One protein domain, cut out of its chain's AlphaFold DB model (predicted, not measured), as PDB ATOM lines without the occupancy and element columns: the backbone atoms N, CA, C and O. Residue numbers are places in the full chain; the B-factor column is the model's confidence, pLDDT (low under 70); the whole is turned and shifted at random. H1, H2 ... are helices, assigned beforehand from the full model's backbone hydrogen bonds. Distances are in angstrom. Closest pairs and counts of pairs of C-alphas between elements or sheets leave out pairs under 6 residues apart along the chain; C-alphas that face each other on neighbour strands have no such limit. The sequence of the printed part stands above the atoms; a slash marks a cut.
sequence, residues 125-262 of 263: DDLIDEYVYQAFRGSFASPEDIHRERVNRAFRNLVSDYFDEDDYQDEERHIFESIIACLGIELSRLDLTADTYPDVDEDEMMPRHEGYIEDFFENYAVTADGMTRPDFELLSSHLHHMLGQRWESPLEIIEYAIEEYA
ATOM      1  N   ASP A 125     -25.256 -27.283 -22.859       83.81
ATOM      2  CA  ASP A 125     -24.371 -26.147 -22.593       83.81
ATOM      3  C   ASP A 125     -23.119 -26.539 -21.794       83.81
ATOM      4  O   ASP A 125     -22.037 -26.018 -22.061       83.81
ATOM      5  N   ASP A 126     -23.231 -27.470 -20.838       84.75
ATOM      6  CA  ASP A 126     -22.082 -27.945 -20.052       84.75
ATOM      7  C   ASP A 126     -21.114 -28.747 -20.938       84.75
ATOM      8  O   ASP A 126     -19.896 -28.563 -20.852       84.75
ATOM      9  N   LEU A 127     -21.653 -29.579 -21.836       86.94
ATOM     10  CA  LEU A 127     -20.872 -30.341 -22.816       86.94
ATOM     11  C   LEU A 127     -20.190 -29.419 -23.837       86.94
ATOM     12  O   LEU A 127     -19.014 -29.602 -24.163       86.94
ATOM     13  N   ILE A 128     -20.900 -28.395 -24.321       85.69
ATOM     14  CA  ILE A 128     -20.351 -27.372 -25.217       85.69
ATOM     15  C   ILE A 128     -19.261 -26.574 -24.502       85.69
ATOM     16  O   ILE A 128     -18.228 -26.299 -25.106       85.69
ATOM     17  N   ASP A 129     -19.450 -26.198 -23.237       80.31
ATOM     18  CA  ASP A 129     -18.455 -25.445 -22.474       80.31
ATOM     19  C   ASP A 129     -17.170 -26.248 -22.262       80.31
ATOM     20  O   ASP A 129     -16.070 -25.712 -22.452       80.31
ATOM     21  N   GLU A 130     -17.295 -27.535 -21.927       79.62
ATOM     22  CA  GLU A 130     -16.161 -28.454 -21.862       79.62
ATOM     23  C   GLU A 130     -15.413 -28.484 -23.205       79.62
ATOM     24  O   GLU A 130     -14.196 -28.260 -23.254       79.62
ATOM     25  N   TYR A 131     -16.156 -28.666 -24.298       76.44
ATOM     26  CA  TYR A 131     -15.642 -28.678 -25.662       76.44
ATOM     27  C   TYR A 131     -14.940 -27.360 -26.056       76.44
ATOM     28  O   TYR A 131     -13.799 -27.372 -26.530       76.44
ATOM     29  N   VAL A 132     -15.575 -26.206 -25.845       76.56
ATOM     30  CA  VAL A 132     -15.067 -24.885 -26.245       76.56
ATOM     31  C   VAL A 132     -13.819 -24.523 -25.441       76.56
ATOM     32  O   VAL A 132     -12.822 -24.069 -26.016       76.56
ATOM     33  N   TYR A 133     -13.819 -24.779 -24.129       74.31
ATOM     34  CA  TYR A 133     -12.641 -24.560 -23.289       74.31
ATOM     35  C   TYR A 133     -11.430 -25.351 -23.802       74.31
ATOM     36  O   TYR A 133     -10.310 -24.826 -23.881       74.31
ATOM     37  N   GLN A 134     -11.658 -26.603 -24.196       70.75
ATOM     38  CA  GLN A 134     -10.632 -27.497 -24.717       70.75
ATOM     39  C   GLN A 134     -10.142 -27.086 -26.117       70.75
ATOM     40  O   GLN A 134      -8.927 -26.971 -26.331       70.75
ATOM     41  N   ALA A 135     -11.059 -26.795 -27.046       67.19
ATOM     42  CA  ALA A 135     -10.757 -26.421 -28.428       67.19
ATOM     43  C   ALA A 135      -9.964 -25.105 -28.523       67.19
ATOM     44  O   ALA A 135      -9.031 -24.983 -29.322       67.19
ATOM     45  N   PHE A 136     -10.283 -24.126 -27.670       70.44
ATOM     46  CA  PHE A 136      -9.679 -22.791 -27.720       70.44
ATOM     47  C   PHE A 136      -8.622 -22.528 -26.639       70.44
ATOM     48  O   PHE A 136      -7.983 -21.470 -26.653       70.44
ATOM     49  N   ARG A 137      -8.372 -23.497 -25.741       67.06
ATOM     50  CA  ARG A 137      -7.374 -23.440 -24.651       67.06
ATOM     51  C   ARG A 137      -7.439 -22.146 -23.822       67.06
ATOM     52  O   ARG A 137      -6.401 -21.636 -23.394       67.06
ATOM     53  N   GLY A 138      -8.635 -21.587 -23.633       55.84
ATOM     54  CA  GLY A 138      -8.856 -20.342 -22.886       55.84
ATOM     55  C   GLY A 138      -8.240 -19.087 -23.524       55.84
ATOM     56  O   GLY A 138      -7.816 -18.167 -22.817       55.84
ATOM     57  N   SER A 139      -8.114 -19.042 -24.854       51.91
ATOM     58  CA  SER A 139      -7.618 -17.861 -25.562       51.91
ATOM     59  C   SER A 139      -8.664 -16.738 -25.564       51.91
ATOM     60  O   SER A 139      -9.615 -16.765 -26.337       51.91
ATOM     61  N   PHE A 140      -8.422 -15.686 -24.775       46.97
ATOM     62  CA  PHE A 140      -9.270 -14.488 -24.604       46.97
ATOM     63  C   PHE A 140      -9.695 -13.735 -25.889       46.97
ATOM     64  O   PHE A 140     -10.473 -12.790 -25.803       46.97
ATOM     65  N   ALA A 141      -9.163 -14.084 -27.065       51.75
ATOM     66  CA  ALA A 141      -9.496 -13.456 -28.350       51.75
ATOM     67  C   ALA A 141     -10.247 -14.394 -29.315       51.75
ATOM     68  O   ALA A 141     -10.389 -14.073 -30.497       51.75
ATOM     69  N   SER A 142     -10.660 -15.567 -28.840       58.53
ATOM     70  CA  SER A 142     -11.356 -16.567 -29.638       58.53
ATOM     71  C   SER A 142     -12.860 -16.260 -29.748       58.53
ATOM     72  O   SER A 142     -13.439 -15.758 -28.784       58.53
ATOM     73  N   PRO A 143     -13.520 -16.536 -30.891       68.25
ATOM     74  CA  PRO A 143     -14.967 -16.388 -31.049       68.25
ATOM     75  C   PRO A 143     -15.743 -17.504 -30.317       68.25
ATOM     76  O   PRO A 143     -16.616 -18.125 -30.914       68.25
ATOM     77  N   GLU A 144     -15.413 -17.771 -29.049       72.94
ATOM     78  CA  GLU A 144     -15.996 -18.849 -28.240       72.94
ATOM     79  C   GLU A 144     -17.518 -18.712 -28.146       72.94
ATOM     80  O   GLU A 144     -18.219 -19.646 -28.508       72.94
ATOM     81  N   ASP A 145     -18.032 -17.529 -27.795       71.19
ATOM     82  CA  ASP A 145     -19.479 -17.263 -27.702       71.19
ATOM     83  C   ASP A 145     -20.205 -17.535 -29.029       71.19
ATOM     84  O   ASP A 145     -21.229 -18.207 -29.074       71.19
ATOM     85  N   ILE A 146     -19.637 -17.062 -30.146       76.06
ATOM     86  CA  ILE A 146     -20.211 -17.282 -31.483       76.06
ATOM     87  C   ILE A 146     -20.212 -18.774 -31.813       76.06
ATOM     88  O   ILE A 146     -21.110 -19.257 -32.500       76.06
ATOM     89  N   HIS A 147     -19.182 -19.492 -31.376       78.88
ATOM     90  CA  HIS A 147     -19.082 -20.920 -31.586       78.88
ATOM     91  C   HIS A 147     -20.117 -21.681 -30.737       78.88
ATOM     92  O   HIS A 147     -20.840 -22.500 -31.298       78.88
ATOM     93  N   ARG A 148     -20.273 -21.342 -29.447       79.19
ATOM     94  CA  ARG A 148     -21.328 -21.877 -28.563       79.19
ATOM     95  C   ARG A 148     -22.710 -21.710 -29.187       79.19
ATOM     96  O   ARG A 148     -23.415 -22.691 -29.396       79.19
ATOM     97  N   GLU A 149     -23.056 -20.483 -29.584       79.31
ATOM     98  CA  GLU A 149     -24.346 -20.163 -30.213       79.31
ATOM     99  C   GLU A 149     -24.608 -20.986 -31.485       79.31
ATOM    100  O   GLU A 149     -25.751 -21.337 -31.783       79.31
ATOM    101  N   ARG A 150     -23.563 -21.284 -32.267       83.62
ATOM    102  CA  ARG A 150     -23.682 -22.063 -33.507       83.62
ATOM    103  C   ARG A 150     -23.913 -23.542 -33.240       83.62
ATOM    104  O   ARG A 150     -24.767 -24.120 -33.906       83.62
ATOM    105  N   VAL A 151     -23.194 -24.128 -32.282       86.12
ATOM    106  CA  VAL A 151     -23.382 -25.533 -31.895       86.12
ATOM    107  C   VAL A 151     -24.764 -25.723 -31.275       86.12
ATOM    108  O   VAL A 151     -25.512 -26.575 -31.746       86.12
ATOM    109  N   ASN A 152     -25.163 -24.856 -30.338       85.31
ATOM    110  CA  ASN A 152     -26.509 -24.878 -29.753       85.31
ATOM    111  C   ASN A 152     -27.602 -24.795 -30.821       85.31
ATOM    112  O   ASN A 152     -28.517 -25.613 -30.865       85.31
ATOM    113  N   ARG A 153     -27.480 -23.851 -31.762       85.12
ATOM    114  CA  ARG A 153     -28.434 -23.747 -32.872       85.12
ATOM    115  C   ARG A 153     -28.455 -25.000 -33.746       85.12
ATOM    116  O   ARG A 153     -29.509 -25.343 -34.269       85.12
ATOM    117  N   ALA A 154     -27.312 -25.647 -33.952       89.62
ATOM    118  CA  ALA A 154     -27.240 -26.853 -34.759       89.62
ATOM    119  C   ALA A 154     -27.978 -28.025 -34.092       89.62
ATOM    120  O   ALA A 154     -28.765 -28.671 -34.775       89.62
ATOM    121  N   PHE A 155     -27.804 -28.240 -32.783       91.06
ATOM    122  CA  PHE A 155     -28.562 -29.250 -32.029       91.06
ATOM    123  C   PHE A 155     -30.060 -28.940 -31.977       91.06
ATOM    124  O   PHE A 155     -30.869 -29.820 -32.257       91.06
ATOM    125  N   ARG A 156     -30.432 -27.677 -31.741       88.88
ATOM    126  CA  ARG A 156     -31.835 -27.235 -31.779       88.88
ATOM    127  C   ARG A 156     -32.493 -27.502 -33.129       88.88
ATOM    128  O   ARG A 156     -33.616 -27.995 -33.198       88.88
ATOM    129  N   ASN A 157     -31.795 -27.187 -34.220       88.50
ATOM    130  CA  ASN A 157     -32.294 -27.472 -35.564       88.50
ATOM    131  C   ASN A 157     -32.373 -28.981 -35.829       88.50
ATOM    132  O   ASN A 157     -33.362 -29.419 -36.403       88.50
ATOM    133  N   LEU A 158     -31.388 -29.760 -35.367       92.19
ATOM    134  CA  LEU A 158     -31.398 -31.215 -35.504       92.19
ATOM    135  C   LEU A 158     -32.626 -31.804 -34.819       92.19
ATOM    136  O   LEU A 158     -33.373 -32.545 -35.444       92.19
ATOM    137  N   VAL A 159     -32.874 -31.439 -33.561       91.00
ATOM    138  CA  VAL A 159     -34.061 -31.893 -32.830       91.00
ATOM    139  C   VAL A 159     -35.336 -31.459 -33.540       91.00
ATOM    140  O   VAL A 159     -36.248 -32.261 -33.680       91.00
ATOM    141  N   SER A 160     -35.388 -30.238 -34.068       89.50
ATOM    142  CA  SER A 160     -36.545 -29.752 -34.833       89.50
ATOM    143  C   SER A 160     -36.839 -30.560 -36.100       89.50
ATOM    144  O   SER A 160     -37.987 -30.587 -36.534       89.50
ATOM    145  N   ASP A 161     -35.836 -31.214 -36.693       91.19
ATOM    146  CA  ASP A 161     -36.022 -32.045 -37.885       91.19
ATOM    147  C   ASP A 161     -36.645 -33.423 -37.562       91.19
ATOM    148  O   ASP A 161     -37.209 -34.048 -38.462       91.19
ATOM    149  N   TYR A 162     -36.591 -33.887 -36.303       90.81
ATOM    150  CA  TYR A 162     -37.157 -35.182 -35.867       90.81
ATOM    151  C   TYR A 162     -38.338 -35.063 -34.895       90.81
ATOM    152  O   TYR A 162     -39.231 -35.909 -34.896       90.81
ATOM    153  N   PHE A 163     -38.350 -34.020 -34.070       88.75
ATOM    154  CA  PHE A 163     -39.299 -33.806 -32.981       88.75
ATOM    155  C   PHE A 163     -40.094 -32.524 -33.256       88.75
ATOM    156  O   PHE A 163     -39.672 -31.419 -32.894       88.75
ATOM    157  N   ASP A 164     -41.227 -32.695 -33.943       82.69
ATOM    158  CA  ASP A 164     -42.134 -31.613 -34.341       82.69
ATOM    159  C   ASP A 164     -42.789 -30.945 -33.115       82.69
ATOM    160  O   ASP A 164     -43.123 -31.601 -32.128       82.69
ATOM    161  N   GLU A 165     -43.012 -29.636 -33.209       75.88
ATOM    162  CA  GLU A 165     -43.696 -28.792 -32.220       75.88
ATOM    163  C   GLU A 165     -45.156 -29.196 -31.996       75.88
ATOM    164  O   GLU A 165     -45.722 -28.919 -30.937       75.88
ATOM    165  N   ASP A 166     -45.777 -29.844 -32.983       77.88
ATOM    166  CA  ASP A 166     -47.144 -30.351 -32.859       77.88
ATOM    167  C   ASP A 166     -47.232 -31.599 -31.954       77.88
ATOM    168  O   ASP A 166     -48.281 -31.847 -31.351       77.88
ATOM    169  N   ASP A 167     -46.148 -32.379 -31.860       77.62
ATOM    170  CA  ASP A 167     -46.106 -33.660 -31.143       77.62
ATOM    171  C   ASP A 167     -45.317 -33.589 -29.822       77.62
ATOM    172  O   ASP A 167     -45.611 -34.369 -28.912       77.62
ATOM    173  N   TYR A 168     -44.363 -32.659 -29.694       78.75
ATOM    174  CA  TYR A 168     -43.460 -32.546 -28.544       78.75
ATOM    175  C   TYR A 168     -43.432 -31.130 -27.963       78.75
ATOM    176  O   TYR A 168     -43.399 -30.134 -28.686       78.75
ATOM    177  N   GLN A 169     -43.392 -31.039 -26.632       77.19
ATOM    178  CA  GLN A 169     -43.253 -29.764 -25.925       77.19
ATOM    179  C   GLN A 169     -41.836 -29.191 -26.088       77.19
ATOM    180  O   GLN A 169     -40.863 -29.931 -26.238       77.19
ATOM    181  N   ASP A 170     -41.691 -27.867 -25.988       75.00
ATOM    182  CA  ASP A 170     -40.380 -27.205 -26.072       75.00
ATOM    183  C   ASP A 170     -39.397 -27.745 -25.018       75.00
ATOM    184  O   ASP A 170     -38.223 -27.966 -25.314       75.00
ATOM    185  N   GLU A 171     -39.876 -28.028 -23.800       74.38
ATOM    186  CA  GLU A 171     -39.054 -28.636 -22.752       74.38
ATOM    187  C   GLU A 171     -38.594 -30.056 -23.108       74.38
ATOM    188  O   GLU A 171     -37.460 -30.421 -22.803       74.38
ATOM    189  N   GLU A 172     -39.442 -30.852 -23.767       79.56
ATOM    190  CA  GLU A 172     -39.079 -32.193 -24.248       79.56
ATOM    191  C   GLU A 172     -37.992 -32.122 -25.312       79.56
ATOM    192  O   GLU A 172     -37.013 -32.864 -25.247       79.56
ATOM    193  N   ARG A 173     -38.122 -31.185 -26.252       84.62
ATOM    194  CA  ARG A 173     -37.133 -30.959 -27.310       84.62
ATOM    195  C   ARG A 173     -35.778 -30.568 -26.722       84.62
ATOM    196  O   ARG A 173     -34.769 -31.152 -27.105       84.62
ATOM    197  N   HIS A 174     -35.748 -29.688 -25.720       84.06
ATOM    198  CA  HIS A 174     -34.505 -29.318 -25.026       84.06
ATOM    199  C   HIS A 174     -33.865 -30.494 -24.271       84.06
ATOM    200  O   HIS A 174     -32.643 -30.614 -24.216       84.06
ATOM    201  N   ILE A 175     -34.669 -31.409 -23.715       88.88
ATOM    202  CA  ILE A 175     -34.141 -32.653 -23.134       88.88
ATOM    203  C   ILE A 175     -33.500 -33.519 -24.226       88.88
ATOM    204  O   ILE A 175     -32.391 -34.018 -24.026       88.88
ATOM    205  N   PHE A 176     -34.152 -33.666 -25.385       93.06
ATOM    206  CA  PHE A 176     -33.590 -34.408 -26.515       93.06
ATOM    207  C   PHE A 176     -32.282 -33.793 -27.028       93.06
ATOM    208  O   PHE A 176     -31.365 -34.548 -27.337       93.06
ATOM    209  N   GLU A 177     -32.138 -32.464 -27.052       92.56
ATOM    210  CA  GLU A 177     -30.875 -31.801 -27.423       92.56
ATOM    211  C   GLU A 177     -29.696 -32.306 -26.566       92.56
ATOM    212  O   GLU A 177     -28.668 -32.723 -27.108       92.56
ATOM    213  N   SER A 178     -29.870 -32.353 -25.239       93.31
ATOM    214  CA  SER A 178     -28.868 -32.892 -24.305       93.31
ATOM    215  C   SER A 178     -28.633 -34.394 -24.477       93.31
ATOM    216  O   SER A 178     -27.482 -34.838 -24.522       93.31
ATOM    217  N   ILE A 179     -29.705 -35.185 -24.587       96.19
ATOM    218  CA  ILE A 179     -29.607 -36.647 -24.706       96.19
ATOM    219  C   ILE A 179     -28.853 -37.036 -25.978       96.19
ATOM    220  O   ILE A 179     -27.962 -37.878 -25.926       96.19
ATOM    221  N   ILE A 180     -29.153 -36.400 -27.113       95.06
ATOM    222  CA  ILE A 180     -28.486 -36.676 -28.394       95.06
ATOM    223  C   ILE A 180     -26.993 -36.372 -28.305       95.06
ATOM    224  O   ILE A 180     -26.179 -37.140 -28.821       95.06
ATOM    225  N   ALA A 181     -26.621 -35.272 -27.649       94.38
ATOM    226  CA  ALA A 181     -25.221 -34.934 -27.444       94.38
ATOM    227  C   ALA A 181     -24.509 -35.985 -26.579       94.38
ATOM    228  O   ALA A 181     -23.446 -36.463 -26.975       94.38
ATOM    229  N   CYS A 182     -25.105 -36.400 -25.456       94.69
ATOM    230  CA  CYS A 182     -24.536 -37.437 -24.590       94.69
ATOM    231  C   CYS A 182     -24.412 -38.787 -25.312       94.69
ATOM    232  O   CYS A 182     -23.341 -39.393 -25.322       94.69
ATOM    233  N   LEU A 183     -25.482 -39.242 -25.972       94.81
ATOM    234  CA  LEU A 183     -25.489 -40.498 -26.725       94.81
ATOM    235  C   LEU A 183     -24.471 -40.475 -27.863       94.81
ATOM    236  O   LEU A 183     -23.718 -41.427 -28.033       94.81
ATOM    237  N   GLY A 184     -24.402 -39.382 -28.626       93.00
ATOM    238  CA  GLY A 184     -23.427 -39.250 -29.703       93.00
ATOM    239  C   GLY A 184     -21.983 -39.270 -29.198       93.00
ATOM    240  O   GLY A 184     -21.121 -39.853 -29.854       93.00
ATOM    241  N   ILE A 185     -21.717 -38.707 -28.012       91.25
ATOM    242  CA  ILE A 185     -20.411 -38.803 -27.350       91.25
ATOM    243  C   ILE A 185     -20.085 -40.263 -27.019       91.25
ATOM    244  O   ILE A 185     -19.009 -40.728 -27.394       91.25
ATOM    245  N   GLU A 186     -20.989 -40.999 -26.373       90.56
ATOM    246  CA  GLU A 186     -20.731 -42.400 -26.016       90.56
ATOM    247  C   GLU A 186     -20.585 -43.297 -27.254       90.56
ATOM    248  O   GLU A 186     -19.620 -44.055 -27.361       90.56
ATOM    249  N   LEU A 187     -21.457 -43.141 -28.256       90.62
ATOM    250  CA  LEU A 187     -21.357 -43.874 -29.522       90.62
ATOM    251  C   LEU A 187     -20.056 -43.574 -30.272       90.62
ATOM    252  O   LEU A 187     -19.482 -44.477 -30.878       90.62
ATOM    253  N   SER A 188     -19.543 -42.340 -30.201       88.44
ATOM    254  CA  SER A 188     -18.272 -41.972 -30.844       88.44
ATOM    255  C   SER A 188     -17.059 -42.736 -30.296       88.44
ATOM    256  O   SER A 188     -16.007 -42.765 -30.940       88.44
ATOM    257  N   ARG A 189     -17.191 -43.365 -29.119       85.00
ATOM    258  CA  ARG A 189     -16.150 -44.192 -28.492       85.00
ATOM    259  C   ARG A 189     -16.207 -45.661 -28.916       85.00
ATOM    260  O   ARG A 189     -15.265 -46.403 -28.626       85.00
ATOM    261  N   LEU A 190     -17.284 -46.092 -29.570       86.94
ATOM    262  CA  LEU A 190     -17.484 -47.476 -29.989       86.94
ATOM    263  C   LEU A 190     -16.889 -47.749 -31.377       86.94
ATOM    264  O   LEU A 190     -16.733 -46.856 -32.207       86.94
ATOM    265  N   ASP A 191     -16.595 -49.022 -31.650       86.75
ATOM    266  CA  ASP A 191     -16.325 -49.498 -33.010       86.75
ATOM    267  C   ASP A 191     -17.651 -49.848 -33.693       86.75
ATOM    268  O   ASP A 191     -18.049 -51.011 -33.745       86.75
ATOM    269  N   LEU A 192     -18.342 -48.825 -34.196       87.69
ATOM    270  CA  LEU A 192     -19.663 -48.958 -34.820       87.69
ATOM    271  C   LEU A 192     -19.673 -49.863 -36.070       87.69
ATOM    272  O   LEU A 192     -20.738 -50.223 -36.550       87.69
ATOM    273  N   THR A 193     -18.509 -50.292 -36.576       87.06
ATOM    274  CA  THR A 193     -18.415 -51.262 -37.684       87.06
ATOM    275  C   THR A 193     -18.620 -52.715 -37.244       87.06
ATOM    276  O   THR A 193     -18.658 -53.622 -38.078       87.06
ATOM    277  N   ALA A 194     -18.703 -52.971 -35.936       86.25
ATOM    278  CA  ALA A 194     -18.869 -54.311 -35.402       86.25
ATOM    279  C   ALA A 194     -20.294 -54.848 -35.623       86.25
ATOM    280  O   ALA A 194     -21.272 -54.205 -35.253       86.25
ATOM    281  N   ASP A 195     -20.400 -56.108 -36.064       86.88
ATOM    282  CA  ASP A 195     -21.668 -56.835 -36.300       86.88
ATOM    283  C   ASP A 195     -22.585 -56.982 -35.056       86.88
ATOM    284  O   ASP A 195     -23.629 -57.630 -35.122       86.88
ATOM    285  N   THR A 196     -22.164 -56.488 -33.887       88.75
ATOM    286  CA  THR A 196     -22.951 -56.548 -32.646       88.75
ATOM    287  C   THR A 196     -23.956 -55.408 -32.516       88.75
ATOM    288  O   THR A 196     -24.824 -55.504 -31.653       88.75
ATOM    289  N   TYR A 197     -23.811 -54.353 -33.318       90.19
ATOM    290  CA  TYR A 197     -24.661 -53.168 -33.298       90.19
ATOM    291  C   TYR A 197     -25.733 -53.242 -34.396       90.19
ATOM    292  O   TYR A 197     -25.603 -54.055 -35.317       90.19
ATOM    293  N   PRO A 198     -26.800 -52.425 -34.313       90.56
ATOM    294  CA  PRO A 198     -27.822 -52.366 -35.352       90.56
ATOM    295  C   PRO A 198     -27.228 -52.120 -36.744       90.56
ATOM    296  O   PRO A 198     -26.379 -51.250 -36.914       90.56
ATOM    297  N   ASP A 199     -27.704 -52.870 -37.738       88.31
ATOM    298  CA  ASP A 199     -27.361 -52.668 -39.149       88.31
ATOM    299  C   ASP A 199     -28.134 -51.448 -39.669       88.31
ATOM    300  O   ASP A 199     -29.359 -51.508 -39.829       88.31
ATOM    301  N   VAL A 200     -27.432 -50.328 -39.848       89.56
ATOM    302  CA  VAL A 200     -28.001 -49.040 -40.272       89.56
ATOM    303  C   VAL A 200     -27.633 -48.737 -41.719       89.56
ATOM    304  O   VAL A 200     -26.566 -49.119 -42.195       89.56
ATOM    305  N   ASP A 201     -28.517 -48.042 -42.433       85.56
ATOM    306  CA  ASP A 201     -28.233 -47.615 -43.802       85.56
ATOM    307  C   ASP A 201     -27.262 -46.424 -43.784       85.56
ATOM    308  O   ASP A 201     -27.632 -45.323 -43.383       85.56
ATOM    309  N   GLU A 202     -26.017 -46.641 -44.221       78.12
ATOM    310  CA  GLU A 202     -24.981 -45.599 -44.307       78.12
ATOM    311  C   GLU A 202     -25.364 -44.448 -45.263       78.12
ATOM    312  O   GLU A 202     -24.806 -43.349 -45.173       78.12
ATOM    313  N   ASP A 203     -26.320 -44.666 -46.179       79.75
ATOM    314  CA  ASP A 203     -26.846 -43.615 -47.055       79.75
ATOM    315  C   ASP A 203     -27.895 -42.727 -46.340       79.75
ATOM    316  O   ASP A 203     -28.154 -41.597 -46.781       79.75
ATOM    317  N   GLU A 204     -28.483 -43.192 -45.230       85.06
ATOM    318  CA  GLU A 204     -29.486 -42.481 -44.424       85.06
ATOM    319  C   GLU A 204     -28.837 -41.789 -43.212       85.06
ATOM    320  O   GLU A 204     -28.804 -42.285 -42.088       85.06
ATOM    321  N   MET A 205     -28.316 -40.586 -43.451       84.75
ATOM    322  CA  MET A 205     -27.642 -39.763 -42.442       84.75
ATOM    323  C   MET A 205     -28.547 -38.684 -41.838       84.75
ATOM    324  O   MET A 205     -29.495 -38.205 -42.468       84.75
ATOM    325  N   MET A 206     -28.156 -38.184 -40.661       87.25
ATOM    326  CA  MET A 206     -28.782 -36.997 -40.080       87.25
ATOM    327  C   MET A 206     -28.686 -35.769 -41.007       87.25
ATOM    328  O   MET A 206     -27.684 -35.594 -41.718       87.25
ATOM    329  N   PRO A 207     -29.671 -34.851 -40.949       82.50
ATOM    330  CA  PRO A 207     -29.575 -33.541 -41.579       82.50
ATOM    331  C   PRO A 207     -28.280 -32.803 -41.200       82.50
ATOM    332  O   PRO A 207     -27.928 -32.643 -40.030       82.50
ATOM    333  N   ARG A 208     -27.533 -32.334 -42.210       74.56
ATOM    334  CA  ARG A 208     -26.244 -31.651 -42.000       74.56
ATOM    335  C   ARG A 208     -26.459 -30.161 -41.697       74.56
ATOM    336  O   ARG A 208     -26.595 -29.349 -42.613       74.56
ATOM    337  N   HIS A 209     -26.410 -29.773 -40.422       73.81
ATOM    338  CA  HIS A 209     -26.468 -28.366 -39.991       73.81
ATOM    339  C   HIS A 209     -25.082 -27.697 -39.992       73.81
ATOM    340  O   HIS A 209     -24.440 -27.545 -38.955       73.81
ATOM    341  N   GLU A 210     -24.611 -27.302 -41.181       69.06
ATOM    342  CA  GLU A 210     -23.364 -26.534 -41.398       69.06
ATOM    343  C   GLU A 210     -22.064 -27.173 -40.849       69.06
ATOM    344  O   GLU A 210     -21.027 -26.515 -40.833       69.06
ATOM    345  N   GLY A 211     -22.087 -28.449 -40.450       79.75
ATOM    346  CA  GLY A 211     -20.918 -29.178 -39.934       79.75
ATOM    347  C   GLY A 211     -20.614 -28.951 -38.448       79.75
ATOM    348  O   GLY A 211     -19.704 -29.579 -37.926       79.75
ATOM    349  N   TYR A 212     -21.380 -28.124 -37.725       85.44
ATOM    350  CA  TYR A 212     -21.094 -27.856 -36.303       85.44
ATOM    351  C   TYR A 212     -21.287 -29.075 -35.395       85.44
ATOM    352  O   TYR A 212     -20.610 -29.187 -34.379       85.44
ATOM    353  N   ILE A 213     -22.192 -29.987 -35.760       88.50
ATOM    354  CA  ILE A 213     -22.424 -31.239 -35.024       88.50
ATOM    355  C   ILE A 213     -21.253 -32.210 -35.238       88.50
ATOM    356  O   ILE A 213     -20.773 -32.823 -34.290       88.50
ATOM    357  N   GLU A 214     -20.751 -32.298 -36.472       88.81
ATOM    358  CA  GLU A 214     -19.549 -33.067 -36.813       88.81
ATOM    359  C   GLU A 214     -18.333 -32.539 -36.046       88.81
ATOM    360  O   GLU A 214     -17.676 -33.293 -35.329       88.81
ATOM    361  N   ASP A 215     -18.099 -31.224 -36.112       85.31
ATOM    362  CA  ASP A 215     -17.017 -30.560 -35.385       85.31
ATOM    363  C   ASP A 215     -17.117 -30.809 -33.871       85.31
ATOM    364  O   ASP A 215     -16.093 -31.010 -33.213       85.31
ATOM    365  N   PHE A 216     -18.325 -30.798 -33.303       87.75
ATOM    366  CA  PHE A 216     -18.546 -31.081 -31.885       87.75
ATOM    367  C   PHE A 216     -18.066 -32.494 -31.514       87.75
ATOM    368  O   PHE A 216     -17.195 -32.633 -30.650       87.75
ATOM    369  N   PHE A 217     -18.545 -33.535 -32.207       87.88
ATOM    370  CA  PHE A 217     -18.182 -34.922 -31.891       87.88
ATOM    371  C   PHE A 217     -16.718 -35.252 -32.207       87.88
ATOM    372  O   PHE A 217     -16.047 -35.888 -31.391       87.88
ATOM    373  N   GLU A 218     -16.180 -34.788 -33.344       81.94
ATOM    374  CA  GLU A 218     -14.771 -35.014 -33.692       81.94
ATOM    375  C   GLU A 218     -13.830 -34.466 -32.613       81.94
ATOM    376  O   GLU A 218     -12.853 -35.116 -32.229       81.94
ATOM    377  N   ASN A 219     -14.102 -33.256 -32.120       75.06
ATOM    378  CA  ASN A 219     -13.244 -32.608 -31.136       75.06
ATOM    379  C   ASN A 219     -13.403 -33.212 -29.737       75.06
ATOM    380  O   ASN A 219     -12.399 -33.330 -29.023       75.06
ATOM    381  N   TYR A 220     -14.617 -33.624 -29.358       75.94
ATOM    382  CA  TYR A 220     -14.858 -34.290 -28.079       75.94
ATOM    383  C   TYR A 220     -14.089 -35.622 -28.003       75.94
ATOM    384  O   TYR A 220     -13.294 -35.831 -27.082       75.94
ATOM    385  N   ALA A 221     -14.202 -36.470 -29.032       70.06
ATOM    386  CA  ALA A 221     -13.525 -37.770 -29.103       70.06
ATOM    387  C   ALA A 221     -11.986 -37.661 -29.084       70.06
ATOM    388  O   ALA A 221     -11.293 -38.440 -28.422       70.06
ATOM    389  N   VAL A 222     -11.428 -36.658 -29.772       67.25
ATOM    390  CA  VAL A 222      -9.975 -36.408 -29.787       67.25
ATOM    391  C   VAL A 222      -9.456 -35.992 -28.407       67.25
ATOM    392  O   VAL A 222      -8.309 -36.304 -28.067       67.25
ATOM    393  N   THR A 223     -10.266 -35.289 -27.613       58.97
ATOM    394  CA  THR A 223      -9.794 -34.649 -26.379       58.97
ATOM    395  C   THR A 223     -10.054 -35.473 -25.119       58.97
ATOM    396  O   THR A 223      -9.205 -35.457 -24.225       58.97
ATOM    397  N   ALA A 224     -11.154 -36.228 -25.062       57.75
ATOM    398  CA  ALA A 224     -11.486 -37.071 -23.913       57.75
ATOM    399  C   ALA A 224     -10.582 -38.317 -23.812       57.75
ATOM    400  O   ALA A 224     -10.080 -38.619 -22.730       57.75
ATOM    401  N   ASP A 225     -10.291 -38.983 -24.939       55.28
ATOM    402  CA  ASP A 225      -9.699 -40.334 -24.923       55.28
ATOM    403  C   ASP A 225      -8.441 -40.501 -25.796       55.28
ATOM    404  O   ASP A 225      -7.851 -41.581 -25.862       55.28
ATOM    405  N   GLY A 226      -7.988 -39.439 -26.478       52.47
ATOM    406  CA  GLY A 226      -6.869 -39.529 -27.426       52.47
ATOM    407  C   GLY A 226      -7.133 -40.514 -28.575       52.47
ATOM    408  O   GLY A 226      -6.186 -41.042 -29.167       52.47
ATOM    409  N   MET A 227      -8.412 -40.780 -28.849       58.91
ATOM    410  CA  MET A 227      -8.892 -41.696 -29.876       58.91
ATOM    411  C   MET A 227      -8.644 -41.121 -31.275       58.91
ATOM    412  O   MET A 227      -8.501 -39.910 -31.478       58.91
ATOM    413  N   THR A 228      -8.576 -42.005 -32.273       60.38
ATOM    414  CA  THR A 228      -8.737 -41.615 -33.679       60.38
ATOM    415  C   THR A 228     -10.117 -40.999 -33.873       60.38
ATOM    416  O   THR A 228     -11.073 -41.458 -33.258       60.38
ATOM    417  N   ARG A 229     -10.207 -39.959 -34.713       69.31
ATOM    418  CA  ARG A 229     -11.475 -39.286 -35.029       69.31
ATOM    419  C   ARG A 229     -12.551 -40.322 -35.383       69.31
ATOM    420  O   ARG A 229     -12.226 -41.217 -36.171       69.31
ATOM    421  N   PRO A 230     -13.766 -40.213 -34.816       72.88
ATOM    422  CA  PRO A 230     -14.855 -41.118 -35.147       72.88
ATOM    423  C   PRO A 230     -15.178 -41.000 -36.638       72.88
ATOM    424  O   PRO A 230     -15.008 -39.932 -37.232       72.88
ATOM    425  N   ASP A 231     -15.636 -42.093 -37.243       85.25
ATOM    426  CA  ASP A 231     -16.260 -42.016 -38.560       85.25
ATOM    427  C   ASP A 231     -17.615 -41.321 -38.395       85.25
ATOM    428  O   ASP A 231     -18.587 -41.918 -37.921       85.25
ATOM    429  N   PHE A 232     -17.654 -40.020 -38.692       88.00
ATOM    430  CA  PHE A 232     -18.853 -39.221 -38.476       88.00
ATOM    431  C   PHE A 232     -20.010 -39.651 -39.382       88.00
ATOM    432  O   PHE A 232     -21.160 -39.517 -38.976       88.00
ATOM    433  N   GLU A 233     -19.747 -40.182 -40.580       89.38
ATOM    434  CA  GLU A 233     -20.825 -40.642 -41.466       89.38
ATOM    435  C   GLU A 233     -21.528 -41.859 -40.854       89.38
ATOM    436  O   GLU A 233     -22.760 -41.898 -40.785       89.38
ATOM    437  N   LEU A 234     -20.751 -42.780 -40.280       90.19
ATOM    438  CA  LEU A 234     -21.292 -43.929 -39.562       90.19
ATOM    439  C   LEU A 234     -22.022 -43.510 -38.275       90.19
ATOM    440  O   LEU A 234     -23.179 -43.879 -38.079       90.19
ATOM    441  N   LEU A 235     -21.403 -42.669 -37.435       91.88
ATOM    442  CA  LEU A 235     -22.049 -42.121 -36.232       91.88
ATOM    443  C   LEU A 235     -23.370 -41.413 -36.574       91.88
ATOM    444  O   LEU A 235     -24.372 -41.589 -35.882       91.88
ATOM    445  N   SER A 236     -23.378 -40.637 -37.657       92.75
ATOM    446  CA  SER A 236     -24.559 -39.929 -38.143       92.75
ATOM    447  C   SER A 236     -25.675 -40.883 -38.555       92.75
ATOM    448  O   SER A 236     -26.832 -40.626 -38.240       92.75
ATOM    449  N   SER A 237     -25.348 -42.005 -39.187       93.06
ATOM    450  CA  SER A 237     -26.341 -43.008 -39.595       93.06
ATOM    451  C   SER A 237     -26.963 -43.713 -38.381       93.06
ATOM    452  O   SER A 237     -28.180 -43.875 -38.299       93.06
ATOM    453  N   HIS A 238     -26.160 -44.034 -37.361       94.38
ATOM    454  CA  HIS A 238     -26.670 -44.602 -36.106       94.38
ATOM    455  C   HIS A 238     -27.539 -43.620 -35.311       94.38
ATOM    456  O   HIS A 238     -28.598 -43.999 -34.805       94.38
ATOM    457  N   LEU A 239     -27.130 -42.350 -35.226       94.31
ATOM    458  CA  LEU A 239     -27.949 -41.311 -34.606       94.31
ATOM    459  C   LEU A 239     -29.243 -41.084 -35.400       94.31
ATOM    460  O   LEU A 239     -30.307 -41.022 -34.795       94.31
ATOM    461  N   HIS A 240     -29.191 -41.047 -36.735       95.12
ATOM    462  CA  HIS A 240     -30.384 -40.960 -37.585       95.12
ATOM    463  C   HIS A 240     -31.363 -42.104 -37.310       95.12
ATOM    464  O   HIS A 240     -32.548 -41.855 -37.093       95.12
ATOM    465  N   HIS A 241     -30.866 -43.341 -37.234       93.81
ATOM    466  CA  HIS A 241     -31.676 -44.521 -36.927       93.81
ATOM    467  C   HIS A 241     -32.381 -44.430 -35.565       93.81
ATOM    468  O   HIS A 241     -33.532 -44.845 -35.435       93.81
ATOM    469  N   MET A 242     -31.726 -43.878 -34.540       94.12
ATOM    470  CA  MET A 242     -32.364 -43.664 -33.233       94.12
ATOM    471  C   MET A 242     -33.381 -42.518 -33.271       94.12
ATOM    472  O   MET A 242     -34.476 -42.638 -32.727       94.12
ATOM    473  N   LEU A 243     -33.049 -41.408 -33.929       92.44
ATOM    474  CA  LEU A 243     -33.897 -40.212 -33.953       92.44
ATOM    475  C   LEU A 243     -35.096 -40.335 -34.891       92.44
ATOM    476  O   LEU A 243     -36.113 -39.689 -34.664       92.44
ATOM    477  N   GLY A 244     -35.015 -41.193 -35.908       89.50
ATOM    478  CA  GLY A 244     -36.123 -41.491 -36.816       89.50
ATOM    479  C   GLY A 244     -37.249 -42.324 -36.190       89.50
ATOM    480  O   GLY A 244     -38.275 -42.550 -36.837       89.50
ATOM    481  N   GLN A 245     -37.075 -42.802 -34.956       89.69
ATOM    482  CA  GLN A 245     -38.086 -43.561 -34.222       89.69
ATOM    483  C   GLN A 245     -39.043 -42.638 -33.458       89.69
ATOM    484  O   GLN A 245     -38.783 -41.457 -33.247       89.69
ATOM    485  N   ARG A 246     -40.190 -43.185 -33.047       86.69
ATOM    486  CA  ARG A 246     -41.174 -42.464 -32.236       86.69
ATOM    487  C   ARG A 246     -40.989 -42.837 -30.771       86.69
ATOM    488  O   ARG A 246     -41.156 -44.005 -30.438       86.69
ATOM    489  N   TRP A 247     -40.738 -41.837 -29.934       89.62
ATOM    490  CA  TRP A 247     -40.499 -41.996 -28.502       89.62
ATOM    491  C   TRP A 247     -41.669 -41.418 -27.704       89.62
ATOM    492  O   TRP A 247     -42.110 -40.302 -27.975       89.62
ATOM    493  N   GLU A 248     -42.200 -42.170 -26.738       85.12
ATOM    494  CA  GLU A 248     -43.250 -41.686 -25.828       85.12
ATOM    495  C   GLU A 248     -42.668 -40.908 -24.638       85.12
ATOM    496  O   GLU A 248     -43.387 -40.164 -23.969       85.12
ATOM    497  N   SER A 249     -41.368 -41.068 -24.372       86.75
ATOM    498  CA  SER A 249     -40.623 -40.333 -23.348       86.75
ATOM    499  C   SER A 249     -39.154 -40.167 -23.749       86.75
ATOM    500  O   SER A 249     -38.593 -41.071 -24.370       86.75
ATOM    501  N   PRO A 250     -38.477 -39.079 -23.326       90.81
ATOM    502  CA  PRO A 250     -37.035 -38.942 -23.509       90.81
ATOM    503  C   PRO A 250     -36.198 -40.061 -22.864       90.81
ATOM    504  O   PRO A 250     -35.060 -40.266 -23.265       90.81
ATOM    505  N   LEU A 251     -36.724 -40.803 -21.881       93.25
ATOM    506  CA  LEU A 251     -35.998 -41.944 -21.308       93.25
ATOM    507  C   LEU A 251     -35.900 -43.136 -22.269       93.25
ATOM    508  O   LEU A 251     -34.888 -43.829 -22.265       93.25
ATOM    509  N   GLU A 252     -36.898 -43.351 -23.129       94.25
ATOM    510  CA  GLU A 252     -36.961 -44.546 -23.982       94.25
ATOM    511  C   GLU A 252     -35.818 -44.600 -25.004       94.25
ATOM    512  O   GLU A 252     -35.295 -45.675 -25.285       94.25
ATOM    513  N   ILE A 253     -35.378 -43.448 -25.524       95.06
ATOM    514  CA  ILE A 253     -34.224 -43.398 -26.432       95.06
ATOM    515  C   ILE A 253     -32.915 -43.759 -25.708       95.06
ATOM    516  O   ILE A 253     -32.039 -44.383 -26.306       95.06
ATOM    517  N   ILE A 254     -32.783 -43.412 -24.420       96.00
ATOM    518  CA  ILE A 254     -31.624 -43.791 -23.599       96.00
ATOM    519  C   ILE A 254     -31.652 -45.298 -23.346       96.00
ATOM    520  O   ILE A 254     -30.648 -45.974 -23.556       96.00
ATOM    521  N   GLU A 255     -32.800 -45.829 -22.924       95.50
ATOM    522  CA  GLU A 255     -32.991 -47.261 -22.679       95.50
ATOM    523  C   GLU A 255     -32.698 -48.081 -23.941       95.50
ATOM    524  O   GLU A 255     -31.932 -49.042 -23.886       95.50
ATOM    525  N   TYR A 256     -33.207 -47.643 -25.096       95.94
ATOM    526  CA  TYR A 256     -32.895 -48.244 -26.390       95.94
ATOM    527  C   TYR A 256     -31.389 -48.240 -26.676       95.94
ATOM    528  O   TYR A 256     -30.833 -49.252 -27.102       95.94
ATOM    529  N   ALA A 257     -30.709 -47.115 -26.438       94.75
ATOM    530  CA  ALA A 257     -29.280 -47.013 -26.696       94.75
ATOM    531  C   ALA A 257     -28.460 -47.945 -25.785       94.75
ATOM    532  O   ALA A 257     -27.540 -48.610 -26.259       94.75
ATOM    533  N   ILE A 258     -28.826 -48.055 -24.506       94.12
ATOM    534  CA  ILE A 258     -28.220 -49.001 -23.557       94.12
ATOM    535  C   ILE A 258     -28.421 -50.444 -24.035       94.12
ATOM    536  O   ILE A 258     -27.476 -51.233 -24.047       94.12
ATOM    537  N   GLU A 259     -29.633 -50.803 -24.458       94.56
ATOM    538  CA  GLU A 259     -29.953 -52.168 -24.881       94.56
ATOM    539  C   GLU A 259     -29.251 -52.569 -26.186       94.56
ATOM    540  O   GLU A 259     -28.648 -53.642 -26.258       94.56
ATOM    541  N   GLU A 260     -29.299 -51.712 -27.208       94.38
ATOM    542  CA  GLU A 260     -28.832 -52.039 -28.562       94.38
ATOM    543  C   GLU A 260     -27.341 -51.747 -28.780       94.38
ATOM    544  O   GLU A 260     -26.695 -52.401 -29.602       94.38
ATOM    545  N   TYR A 261     -26.766 -50.795 -28.036       91.62
ATOM    546  CA  TYR A 261     -25.353 -50.414 -28.156       91.62
ATOM    547  C   TYR A 261     -24.505 -50.794 -26.941       91.62
ATOM    548  O   TYR A 261     -23.292 -50.575 -26.959       91.62
ATOM    549  N   ALA A 262     -25.105 -51.434 -25.932       88.00
ATOM    550  CA  ALA A 262     -24.431 -51.860 -24.705       88.00
ATOM    551  C   ALA A 262     -23.675 -50.710 -24.013       88.00
ATOM    552  O   ALA A 262     -22.545 -50.907 -23.547       88.00
TER     553      ALA A 262
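This is residues 125 to 262 of the 263 residues of an uncharacterized protein of Haloplanus vescus (UniProt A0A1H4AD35). Six crossed helices make one compact body: H3 runs through the middle, H6 lies side by side with it, and H2 crosses it. H1 and H4 pack at one end, and H5, wrapped by residues 192 to 206, covers another side of H3. The printed part has 138 residues with six named helices, H1 to H6 in order along the chain, and no named strand; the helices hold 86 of these residues, the class is all helix, and the whole is compact, with a radius of gyration of the C-alphas of 15.0 A and spans of 43 by 37 by 25 A.

Among the pairs of helices that touch are H1 (residues 125 to 136) and H4 (residues 212 to 224), about perpendicular at 73 degrees, and their closest C-alphas, those of Tyr 131 and Tyr 220, are 6.2 A apart. H3 (170 to 187) and H6 (250 to 261) touch at a shallow tilt of 16 degrees, closest C-alphas Phe 176 and Pro 250, 6.4 A. Every O i to N i+4 pair is within hydrogen-bond range in H1, H3, H4 and H5 (232 to 243), 14 of 15 in H2 (144 to 162), 7 of 8 in H6.

H2 measures 27.8 A. H1 begins at C-alpha 125 (-24.371, -26.147, -22.593).

The printed part has no cut. H3 to H4 is a long link. Residues 137 to 143 and 222 to 229 are among those under 70.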